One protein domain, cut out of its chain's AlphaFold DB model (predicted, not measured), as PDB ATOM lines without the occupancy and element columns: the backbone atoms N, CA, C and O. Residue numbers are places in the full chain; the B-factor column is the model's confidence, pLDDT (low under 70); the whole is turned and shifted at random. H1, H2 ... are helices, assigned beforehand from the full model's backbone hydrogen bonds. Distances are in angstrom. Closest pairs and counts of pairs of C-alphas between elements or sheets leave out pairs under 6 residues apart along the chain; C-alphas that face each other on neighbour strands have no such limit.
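This is residues 47 to 126 of the 444 residues of an uncharacterized protein of Puccinia coronata f. sp. avenae (UniProt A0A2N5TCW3). A long helix, H5, sticks out with residues 108 to 126 as an arm from a small body, where H1 packs on H4 and H5 and corners with the helical hairpin of H2 and H3. The printed part has 80 residues, 68 of them in the five helices H1 to H5 in chain order, with no named strand; its class is all helix, and it is loose, with a radius of gyration of the C-alphas of 16.0 A, and flat, spanning 52 by 33 by 17 A.

H5, residues 97 to 126, measures 42.7 A and ends at C-alpha 126 (44.219, -4.736, -53.154). H1, residues 48 to 56, measures 11.7 A from C-alpha 48 (55.585, -41.069, -25.692). H2, residues 58 to 66, H3, 72 to 85, and H4, 88 to 93, measure 12.2, 20.3 and 9.0 A.

H5 touches H1 with residues 100 to 107 alone, the same way at a shallow tilt of 11 degrees; their closest C-alphas, Tyr 56 and Lys 104, are 5.9 A apart. H1 touches H4, closest C-alphas Thr 49 and Lys 91, 6.4 A. H1 and H2 only just touch, only at the corner, with 3 pairs of C-alphas within 8 A, the closest Gln 54 and Glu 60, 6.8 A. H2 and H3, a hairpin, touch at Phe 64 and Gly 75, closest C-alphas 5.2 A. Every O i to N i+4 pair is within hydrogen-bond range in H2 and H3; H1 has 4 of 5, H4 1 of 2, H5 24 of 26.

The farthest C-alphas, Val 88 and Val 126, are 52.7 A apart. The printed part has no cut, and no link is long. pLDDT is under 70 at residues 47 to 48, 70 to 72 and 107 to 126.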
ATOM      1  N   GLY A  47      56.907 -42.819 -21.979       56.62
ATOM      2  CA  GLY A  47      56.620 -41.384 -21.981       56.62
ATOM      3  C   GLY A  47      56.094 -40.834 -23.310       56.62
ATOM      4  O   GLY A  47      55.743 -39.662 -23.357       56.62
ATOM      5  N   MET A  48      56.017 -41.623 -24.395       65.75
ATOM      6  CA  MET A  48      55.585 -41.069 -25.692       65.75
ATOM      7  C   MET A  48      54.091 -40.740 -25.740       65.75
ATOM      8  O   MET A  48      53.740 -39.690 -26.256       65.75
ATOM      9  N   THR A  49      53.208 -41.563 -25.168       77.88
ATOM     10  CA  THR A  49      51.749 -41.358 -25.274       77.88
ATOM     11  C   THR A  49      51.277 -40.054 -24.659       77.88
ATOM     12  O   THR A  49      50.582 -39.291 -25.318       77.88
ATOM     13  N   TRP A  50      51.688 -39.782 -23.420       80.56
ATOM     14  CA  TRP A  50      51.395 -38.530 -22.729       80.56
ATOM     15  C   TRP A  50      52.048 -37.345 -23.450       80.56
ATOM     16  O   TRP A  50      51.353 -36.390 -23.767       80.56
ATOM     17  N   ASN A  51      53.329 -37.434 -23.827       82.94
ATOM     18  CA  ASN A  51      54.028 -36.339 -24.512       82.94
ATOM     19  C   ASN A  51      53.519 -36.059 -25.943       82.94
ATOM     20  O   ASN A  51      53.718 -34.953 -26.444       82.94
ATOM     21  N   ASN A  52      52.913 -37.045 -26.613       85.06
ATOM     22  CA  ASN A  52      52.277 -36.901 -27.927       85.06
ATOM     23  C   ASN A  52      50.844 -36.373 -27.785       85.06
ATOM     24  O   ASN A  52      50.434 -35.495 -28.540       85.06
ATOM     25  N   PHE A  53      50.097 -36.870 -26.796       84.19
ATOM     26  CA  PHE A  53      48.805 -36.304 -26.415       84.19
ATOM     27  C   PHE A  53      48.947 -34.811 -26.086       84.19
ATOM     28  O   PHE A  53      48.218 -34.023 -26.676       84.19
ATOM     29  N   GLN A  54      49.962 -34.442 -25.289       80.50
ATOM     30  CA  GLN A  54      50.323 -33.075 -24.871       80.50
ATOM     31  C   GLN A  54      50.807 -32.109 -25.984       80.50
ATOM     32  O   GLN A  54      51.469 -31.099 -25.723       80.50
ATOM     33  N   LYS A  55      50.622 -32.479 -27.250       77.69
ATOM     34  CA  LYS A  55      51.117 -31.714 -28.405       77.69
ATOM     35  C   LYS A  55      50.156 -31.746 -29.576       77.69
ATOM     36  O   LYS A  55      50.036 -30.751 -30.286       77.69
ATOM     37  N   TYR A  56      49.523 -32.896 -29.798       81.56
ATOM     38  CA  TYR A  56      48.776 -33.178 -31.021       81.56
ATOM     39  C   TYR A  56      47.291 -33.473 -30.776       81.56
ATOM     40  O   TYR A  56      46.555 -33.636 -31.745       81.56
ATOM     41  N   ASP A  57      46.813 -33.552 -29.527       83.62
ATOM     42  CA  ASP A  57      45.382 -33.759 -29.286       83.62
ATOM     43  C   ASP A  57      44.592 -32.448 -29.476       83.62
ATOM     44  O   ASP A  57      44.808 -31.482 -28.742       83.62
ATOM     45  N   PRO A  58      43.618 -32.384 -30.402       78.69
ATOM     46  CA  PRO A  58      42.903 -31.138 -30.682       78.69
ATOM     47  C   PRO A  58      41.988 -30.692 -29.531       78.69
ATOM     48  O   PRO A  58      41.632 -29.518 -29.455       78.69
ATOM     49  N   ALA A  59      41.595 -31.597 -28.625       79.31
ATOM     50  CA  ALA A  59      40.851 -31.227 -27.419       79.31
ATOM     51  C   ALA A  59      41.769 -30.639 -26.335       79.31
ATOM     52  O   ALA A  59      41.340 -29.758 -25.592       79.31
ATOM     53  N   GLU A  60      43.034 -31.070 -26.275       81.25
ATOM     54  CA  GLU A  60      44.046 -30.431 -25.435       81.25
ATOM     55  C   GLU A  60      44.335 -29.008 -25.911       81.25
ATOM     56  O   GLU A  60      44.205 -28.080 -25.119       81.25
ATOM     57  N   GLN A  61      44.668 -28.824 -27.194       78.50
ATOM     58  CA  GLN A  61      44.998 -27.506 -27.748       78.50
ATOM     59  C   GLN A  61      43.871 -26.491 -27.481       78.50
ATOM     60  O   GLN A  61      44.126 -25.407 -26.960       78.50
ATOM     61  N   LYS A  62      42.608 -26.890 -27.705       81.56
ATOM     62  CA  LYS A  62      41.425 -26.068 -27.390       81.56
ATOM     63  C   LYS A  62      41.303 -25.710 -25.905       81.56
ATOM     64  O   LYS A  62      40.995 -24.564 -25.594       81.56
ATOM     65  N   LEU A  63      41.542 -26.655 -24.988       79.19
ATOM     66  CA  LEU A  63      41.536 -26.372 -23.546       79.19
ATOM     67  C   LEU A  63      42.697 -25.456 -23.145       79.19
ATOM     68  O   LEU A  63      42.512 -24.542 -22.346       79.19
ATOM     69  N   PHE A  64      43.887 -25.677 -23.699       75.81
ATOM     70  CA  PHE A  64      45.058 -24.870 -23.381       75.81
ATOM     71  C   PHE A  64      44.891 -23.423 -23.864       75.81
ATOM     72  O   PHE A  64      45.198 -22.501 -23.111       75.81
ATOM     73  N   ASP A  65      44.334 -23.210 -25.060       79.25
ATOM     74  CA  ASP A  65      44.002 -21.869 -25.550       79.25
ATOM     75  C   ASP A  65      42.845 -21.222 -24.765       79.25
ATOM     76  O   ASP A  65      42.919 -20.033 -24.460       79.25
ATOM     77  N   GLN A  66      41.826 -21.990 -24.351       81.19
ATOM     78  CA  GLN A  66      40.728 -21.490 -23.508       81.19
ATOM     79  C   GLN A  66      41.210 -21.000 -22.133       81.19
ATOM     80  O   GLN A  66      40.746 -19.969 -21.647       81.19
ATOM     81  N   PHE A  67      42.140 -21.722 -21.499       77.19
ATOM     82  CA  PHE A  67      42.662 -21.389 -20.167       77.19
ATOM     83  C   PHE A  67      43.961 -20.563 -20.194       77.19
ATOM     84  O   PHE A  67      44.516 -20.247 -19.141       77.19
ATOM     85  N   LYS A  68      44.418 -20.141 -21.378       71.88
ATOM     86  CA  LYS A  68      45.659 -19.379 -21.607       71.88
ATOM     87  C   LYS A  68      45.754 -18.080 -20.803       71.88
ATOM     88  O   LYS A  68      46.845 -17.706 -20.381       71.88
ATOM     89  N   SER A  69      44.620 -17.418 -20.567       71.00
ATOM     90  CA  SER A  69      44.504 -16.202 -19.749       71.00
ATOM     91  C   SER A  69      44.614 -16.450 -18.240       71.00
ATOM     92  O   SER A  69      44.975 -15.535 -17.507       71.00
ATOM     93  N   TYR A  70      44.344 -17.672 -17.771       68.94
ATOM     94  CA  TYR A  70      44.349 -18.051 -16.350       68.94
ATOM     95  C   TYR A  70      45.683 -18.668 -15.888       68.94
ATOM     96  O   TYR A  70      45.805 -19.112 -14.748       68.94
ATOM     97  N   GLY A  71      46.695 -18.683 -16.761       69.62
ATOM     98  CA  GLY A  71      48.030 -19.201 -16.469       69.62
ATOM     99  C   GLY A  71      48.243 -20.658 -16.892       69.62
ATOM    100  O   GLY A  71      47.313 -21.450 -17.054       69.62
ATOM    101  N   ARG A  72      49.519 -21.018 -17.085       68.12
ATOM    102  CA  ARG A  72      49.943 -22.323 -17.625       68.12
ATOM    103  C   ARG A  72      49.464 -23.503 -16.774       68.12
ATOM    104  O   ARG A  72      49.106 -24.542 -17.325       68.12
ATOM    105  N   ASP A  73      49.461 -23.337 -15.457       74.94
ATOM    106  CA  ASP A  73      49.207 -24.426 -14.514       74.94
ATOM    107  C   ASP A  73      47.717 -24.799 -14.468       74.94
ATOM    108  O   ASP A  73      47.380 -25.982 -14.523       74.94
ATOM    109  N   ALA A  74      46.820 -23.805 -14.527       74.69
ATOM    110  CA  ALA A  74      45.372 -24.016 -14.608       74.69
ATOM    111  C   ALA A  74      44.966 -24.807 -15.868       74.69
ATOM    112  O   ALA A  74      44.166 -25.741 -15.791       74.69
ATOM    113  N   GLY A  75      45.559 -24.484 -17.027       77.69
ATOM    114  CA  GLY A  75      45.378 -25.270 -18.252       77.69
ATOM    115  C   GLY A  75      45.950 -26.689 -18.127       77.69
ATOM    116  O   GLY A  75      45.289 -27.664 -18.490       77.69
ATOM    117  N   GLY A  76      47.150 -26.821 -17.550       79.88
ATOM    118  CA  GLY A  76      47.829 -28.105 -17.345       79.88
ATOM    119  C   GLY A  76      47.037 -29.097 -16.486       79.88
ATOM    120  O   GLY A  76      46.977 -30.286 -16.817       79.88
ATOM    121  N   GLU A  77      46.369 -28.634 -15.426       83.50
ATOM    122  CA  GLU A  77      45.507 -29.489 -14.600       83.50
ATOM    123  C   GLU A  77      44.284 -30.012 -15.366       83.50
ATOM    124  O   GLU A  77      43.973 -31.206 -15.281       83.50
ATOM    125  N   LYS A  78      43.622 -29.167 -16.169       82.31
ATOM    126  CA  LYS A  78      42.479 -29.586 -17.002       82.31
ATOM    127  C   LYS A  78      42.894 -30.614 -18.056       82.31
ATOM    128  O   LYS A  78      42.201 -31.615 -18.240       82.31
ATOM    129  N   VAL A  79      44.054 -30.424 -18.682       84.38
ATOM    130  CA  VAL A  79      44.652 -31.384 -19.626       84.38
ATOM    131  C   VAL A  79      44.976 -32.721 -18.951       84.38
ATOM    132  O   VAL A  79      44.655 -33.788 -19.485       84.38
ATOM    133  N   LYS A  80      45.558 -32.688 -17.748       86.56
ATOM    134  CA  LYS A  80      45.865 -33.887 -16.955       86.56
ATOM    135  C   LYS A  80      44.595 -34.641 -16.545       86.56
ATOM    136  O   LYS A  80      44.570 -35.870 -16.637       86.56
ATOM    137  N   ALA A  81      43.533 -33.931 -16.163       88.12
ATOM    138  CA  ALA A  81      42.225 -34.517 -15.870       88.12
ATOM    139  C   ALA A  81      41.570 -35.138 -17.120       88.12
ATOM    140  O   ALA A  81      41.069 -36.264 -17.059       88.12
ATOM    141  N   LEU A  82      41.644 -34.464 -18.277       87.56
ATOM    142  CA  LEU A  82      41.161 -35.004 -19.551       87.56
ATOM    143  C   LEU A  82      41.897 -36.301 -19.916       87.56
ATOM    144  O   LEU A  82      41.263 -37.290 -20.286       87.56
ATOM    145  N   TRP A  83      43.224 -36.334 -19.772       87.31
ATOM    146  CA  TRP A  83      44.001 -37.554 -19.993       87.31
ATOM    147  C   TRP A  83      43.645 -38.656 -19.006       87.31
ATOM    148  O   TRP A  83      43.464 -39.793 -19.433       87.31
ATOM    149  N   ALA A  84      43.501 -38.352 -17.712       86.50
ATOM    150  CA  ALA A  84      43.074 -39.334 -16.717       86.50
ATOM    151  C   ALA A  84      41.767 -40.024 -17.155       86.50
ATOM    152  O   ALA A  84      41.734 -41.253 -17.208       86.50
ATOM    153  N   SER A  85      40.787 -39.236 -17.615       90.25
ATOM    154  CA  SER A  85      39.487 -39.691 -18.132       90.25
ATOM    155  C   SER A  85      39.552 -40.555 -19.411       90.25
ATOM    156  O   SER A  85      38.709 -41.432 -19.604       90.25
ATOM    157  N   LYS A  86      40.557 -40.396 -20.295       87.00
ATOM    158  CA  LYS A  86      40.632 -41.210 -21.531       87.00
ATOM    159  C   LYS A  86      40.879 -42.710 -21.225       87.00
ATOM    160  O   LYS A  86      41.799 -43.035 -20.470       87.00
ATOM    161  N   PRO A  87      40.147 -43.656 -21.848       86.69
ATOM    162  CA  PRO A  87      40.340 -45.091 -21.618       86.69
ATOM    163  C   PRO A  87      41.669 -45.602 -22.199       86.69
ATOM    164  O   PRO A  87      42.179 -45.072 -23.191       86.69
ATOM    165  N   VAL A  88      42.219 -46.666 -21.602       79.62
ATOM    166  CA  VAL A  88      43.577 -47.180 -21.885       79.62
ATOM    167  C   VAL A  88      43.802 -47.489 -23.370       79.62
ATOM    168  O   VAL A  88      44.807 -47.062 -23.933       79.62
ATOM    169  N   HIS A  89      42.844 -48.122 -24.052       80.06
ATOM    170  CA  HIS A  89      42.966 -48.431 -25.483       80.06
ATOM    171  C   HIS A  89      43.086 -47.173 -26.371       80.06
ATOM    172  O   HIS A  89      43.772 -47.208 -27.389       80.06
ATOM    173  N   LYS A  90      42.484 -46.033 -25.984       83.81
ATOM    174  CA  LYS A  90      42.672 -44.748 -26.690       83.81
ATOM    175  C   LYS A  90      44.023 -44.121 -26.354       83.81
ATOM    176  O   LYS A  90      44.648 -43.551 -27.238       83.81
ATOM    177  N   LYS A  91      44.512 -44.275 -25.117       83.75
ATOM    178  CA  LYS A  91      45.861 -43.834 -24.712       83.75
ATOM    179  C   LYS A  91      46.961 -44.556 -25.498       83.75
ATOM    180  O   LYS A  91      47.947 -43.924 -25.863       83.75
ATOM    181  N   ILE A  92      46.772 -45.844 -25.803       81.81
ATOM    182  CA  ILE A  92      47.716 -46.643 -26.601       81.81
ATOM    183  C   ILE A  92      47.836 -46.115 -28.040       81.81
ATOM    184  O   ILE A  92      48.942 -46.113 -28.565       81.81
ATOM    185  N   LYS A  93      46.772 -45.569 -28.654       83.00
ATOM    186  CA  LYS A  93      46.846 -45.023 -30.028       83.00
ATOM    187  C   LYS A  93      47.904 -43.926 -30.203       83.00
ATOM    188  O   LYS A  93      48.484 -43.826 -31.272       83.00
ATOM    189  N   TYR A  94      48.245 -43.170 -29.157       81.25
ATOM    190  CA  TYR A  94      49.318 -42.163 -29.207       81.25
ATOM    191  C   TYR A  94      50.750 -42.761 -29.206       81.25
ATOM    192  O   TYR A  94      51.718 -41.997 -29.197       81.25
ATOM    193  N   TRP A  95      50.908 -44.097 -29.202       76.69
ATOM    194  CA  TRP A  95      52.153 -44.770 -29.618       76.69
ATOM    195  C   TRP A  95      52.335 -44.754 -31.137       76.69
ATOM    196  O   TRP A  95      53.475 -44.715 -31.596       76.69
ATOM    197  N   ASP A  96      51.240 -44.827 -31.897       79.25
ATOM    198  CA  ASP A  96      51.295 -44.933 -33.348       79.25
ATOM    199  C   ASP A  96      51.674 -43.586 -33.977       79.25
ATOM    200  O   ASP A  96      51.017 -42.559 -33.792       79.25
ATOM    201  N   ILE A  97      52.767 -43.614 -34.736       74.06
ATOM    202  CA  ILE A  97      53.313 -42.458 -35.441       74.06
ATOM    203  C   ILE A  97      52.382 -42.051 -36.593       74.06
ATOM    204  O   ILE A  97      52.268 -40.854 -36.860       74.06
ATOM    205  N   GLY A  98      51.673 -42.996 -37.226       77.25
ATOM    206  CA  GLY A  98      50.690 -42.701 -38.275       77.25
ATOM    207  C   GLY A  98      49.498 -41.926 -37.716       77.25
ATOM    208  O   GLY A  98      49.180 -40.830 -38.184       77.25
ATOM    209  N   TYR A  99      48.907 -42.424 -36.625       82.12
ATOM    210  CA  TYR A  99      47.855 -41.713 -35.896       82.12
ATOM    211  C   TYR A  99      48.293 -40.308 -35.445       82.12
ATOM    212  O   TYR A  99      47.599 -39.328 -35.710       82.12
ATOM    213  N   VAL A 100      49.468 -40.170 -34.824       80.75
ATOM    214  CA  VAL A 100      49.969 -38.857 -34.373       80.75
ATOM    215  C   VAL A 100      50.253 -37.900 -35.545       80.75
ATOM    216  O   VAL A 100      50.013 -36.698 -35.420       80.75
ATOM    217  N   SER A 101      50.710 -38.408 -36.693       79.75
ATOM    218  CA  SER A 101      50.949 -37.583 -37.890       79.75
ATOM    219  C   SER A 101      49.644 -37.084 -38.512       79.75
ATOM    220  O   SER A 101      49.530 -35.889 -38.778       79.75
ATOM    221  N   SER A 102      48.616 -37.934 -38.617       85.38
ATOM    222  CA  SER A 102      47.299 -37.501 -39.122       85.38
ATOM    223  C   SER A 102      46.622 -36.452 -38.223       85.38
ATOM    224  O   SER A 102      45.985 -35.528 -38.728       85.38
ATOM    225  N   LEU A 103      46.822 -36.505 -36.896       81.44
ATOM    226  CA  LEU A 103      46.389 -35.432 -35.985       81.44
ATOM    227  C   LEU A 103      47.099 -34.096 -36.273       81.44
ATOM    228  O   LEU A 103      46.462 -33.040 -36.275       81.44
ATOM    229  N   LYS A 104      48.410 -34.135 -36.553       76.12
ATOM    230  CA  LYS A 104      49.190 -32.948 -36.931       76.12
ATOM    231  C   LYS A 104      48.702 -32.368 -38.264       76.12
ATOM    232  O   LYS A 104      48.506 -31.158 -38.361       76.12
ATOM    233  N   GLU A 105      48.461 -33.210 -39.263       75.50
ATOM    234  CA  GLU A 105      47.932 -32.802 -40.571       75.50
ATOM    235  C   GLU A 105      46.549 -32.150 -40.443       75.50
ATOM    236  O   GLU A 105      46.364 -31.028 -40.917       75.50
ATOM    237  N   ALA A 106      45.626 -32.760 -39.692       70.12
ATOM    238  CA  ALA A 106      44.307 -32.188 -39.420       70.12
ATOM    239  C   ALA A 106      44.375 -30.808 -38.728       70.12
ATOM    240  O   ALA A 106      43.589 -29.913 -39.051       70.12
ATOM    241  N   SER A 107      45.327 -30.599 -37.808       67.75
ATOM    242  CA  SER A 107      45.526 -29.286 -37.173       67.75
ATOM    243  C   SER A 107      46.104 -28.231 -38.131       67.75
ATOM    244  O   SER A 107      45.669 -27.079 -38.101       67.75
ATOM    245  N   ASN A 108      47.005 -28.624 -39.038       65.38
ATOM    246  CA  ASN A 108      47.597 -27.722 -40.030       65.38
ATOM    247  C   ASN A 108      46.584 -27.283 -41.100       65.38
ATOM    248  O   ASN A 108      46.569 -26.111 -41.466       65.38
ATOM    249  N   VAL A 109      45.711 -28.182 -41.571       60.91
ATOM    250  CA  VAL A 109      44.675 -27.855 -42.575       60.91
ATOM    251  C   VAL A 109      43.707 -26.782 -42.053       60.91
ATOM    252  O   VAL A 109      43.362 -25.854 -42.781       60.91
ATOM    253  N   SER A 110      43.343 -26.840 -40.766       57.16
ATOM    254  CA  SER A 110      42.508 -25.822 -40.103       57.16
ATOM    255  C   SER A 110      43.183 -24.437 -40.050       57.16
ATOM    256  O   SER A 110      42.548 -23.402 -40.279       57.16
ATOM    257  N   GLN A 111      44.500 -24.403 -39.811       57.16
ATOM    258  CA  GLN A 111      45.287 -23.164 -39.861       57.16
ATOM    259  C   GLN A 111      45.454 -22.640 -41.295       57.16
ATOM    260  O   GLN A 111      45.437 -21.433 -41.512       57.16
ATOM    261  N   GLN A 112      45.555 -23.523 -42.291       54.16
ATOM    262  CA  GLN A 112      45.650 -23.116 -43.693       54.16
ATOM    263  C   GLN A 112      44.329 -22.526 -44.204       54.16
ATOM    264  O   GLN A 112      44.349 -21.424 -44.739       54.16
ATOM    265  N   GLN A 113      43.178 -23.166 -43.957       55.72
ATOM    266  CA  GLN A 113      41.869 -22.623 -44.366       55.72
ATOM    267  C   GLN A 113      41.561 -21.246 -43.755       55.72
ATOM    268  O   GLN A 113      40.983 -20.390 -44.425       55.72
ATOM    269  N   THR A 114      41.957 -21.009 -42.500       48.69
ATOM    270  CA  THR A 114      41.776 -19.696 -41.855       48.69
ATOM    271  C   THR A 114      42.714 -18.630 -42.421       48.69
ATOM    272  O   THR A 114      42.284 -17.489 -42.582       48.69
ATOM    273  N   VAL A 115      43.946 -18.985 -42.804       50.44
ATOM    274  CA  VAL A 115      44.843 -18.075 -43.536       50.44
ATOM    275  C   VAL A 115      44.284 -17.750 -44.924       50.44
ATOM    276  O   VAL A 115      44.205 -16.567 -45.243       50.44
ATOM    277  N   THR A 116      43.818 -18.735 -45.702       51.28
ATOM    278  CA  THR A 116      43.278 -18.501 -47.058       51.28
ATOM    279  C   THR A 116      42.075 -17.552 -47.051       51.28
ATOM    280  O   THR A 116      42.042 -16.594 -47.817       51.28
ATOM    281  N   LEU A 117      41.118 -17.740 -46.132       55.50
ATOM    282  CA  LEU A 117      39.951 -16.851 -46.020       55.50
ATOM    283  C   LEU A 117      40.325 -15.413 -45.622       55.50
ATOM    284  O   LEU A 117      39.670 -14.462 -46.052       55.50
ATOM    285  N   VAL A 118      41.376 -15.239 -44.815       53.56
ATOM    286  CA  VAL A 118      41.896 -13.909 -44.471       53.56
ATOM    287  C   VAL A 118      42.645 -13.302 -45.658       53.56
ATOM    288  O   VAL A 118      42.435 -12.125 -45.944       53.56
ATOM    289  N   THR A 119      43.460 -14.067 -46.391       54.88
ATOM    290  CA  THR A 119      44.151 -13.544 -47.579       54.88
ATOM    291  C   THR A 119      43.184 -13.186 -48.700       54.88
ATOM    292  O   THR A 119      43.329 -12.107 -49.261       54.88
ATOM    293  N   ASP A 120      42.143 -13.977 -48.968       52.62
ATOM    294  CA  ASP A 120      41.172 -13.694 -50.039       52.62
ATOM    295  C   ASP A 120      40.381 -12.396 -49.792       52.62
ATOM    296  O   ASP A 120      40.069 -11.654 -50.729       52.62
ATOM    297  N   HIS A 121      40.096 -12.077 -48.524       53.41
ATOM    298  CA  HIS A 121      39.488 -10.802 -48.134       53.41
ATOM    299  C   HIS A 121      40.441  -9.608 -48.337       53.41
ATOM    300  O   HIS A 121      39.991  -8.497 -48.622       53.41
ATOM    301  N   TRP A 122      41.755  -9.810 -48.190       50.28
ATOM    302  CA  TRP A 122      42.756  -8.769 -48.440       50.28
ATOM    303  C   TRP A 122      43.070  -8.616 -49.935       50.28
ATOM    304  O   TRP A 122      43.079  -7.486 -50.417       50.28
ATOM    305  N   SER A 123      43.228  -9.708 -50.688       49.69
ATOM    306  CA  SER A 123      43.472  -9.687 -52.140       49.69
ATOM    307  C   SER A 123      42.377  -8.923 -52.883       49.69
ATOM    308  O   SER A 123      42.678  -7.974 -53.605       49.69
ATOM    309  N   ARG A 124      41.100  -9.212 -52.590       52.31
ATOM    310  CA  ARG A 124      39.948  -8.521 -53.203       52.31
ATOM    311  C   ARG A 124      39.865  -7.024 -52.864       52.31
ATOM    312  O   ARG A 124      39.107  -6.291 -53.492       52.31
ATOM    313  N   LYS A 125      40.614  -6.561 -51.856       49.78
ATOM    314  CA  LYS A 125      40.741  -5.140 -51.504       49.78
ATOM    315  C   LYS A 125      41.958  -4.474 -52.159       49.78
ATOM    316  O   LYS A 125      41.913  -3.274 -52.392       49.78
ATOM    317  N   VAL A 126      43.012  -5.231 -52.466       52.28
ATOM    318  CA  VAL A 126      44.219  -4.736 -53.154       52.28
ATOM    319  C   VAL A 126      44.008  -4.653 -54.672       52.28
ATOM    320  O   VAL A 126      44.451  -3.691 -55.291       52.28
TER     321      VAL A 126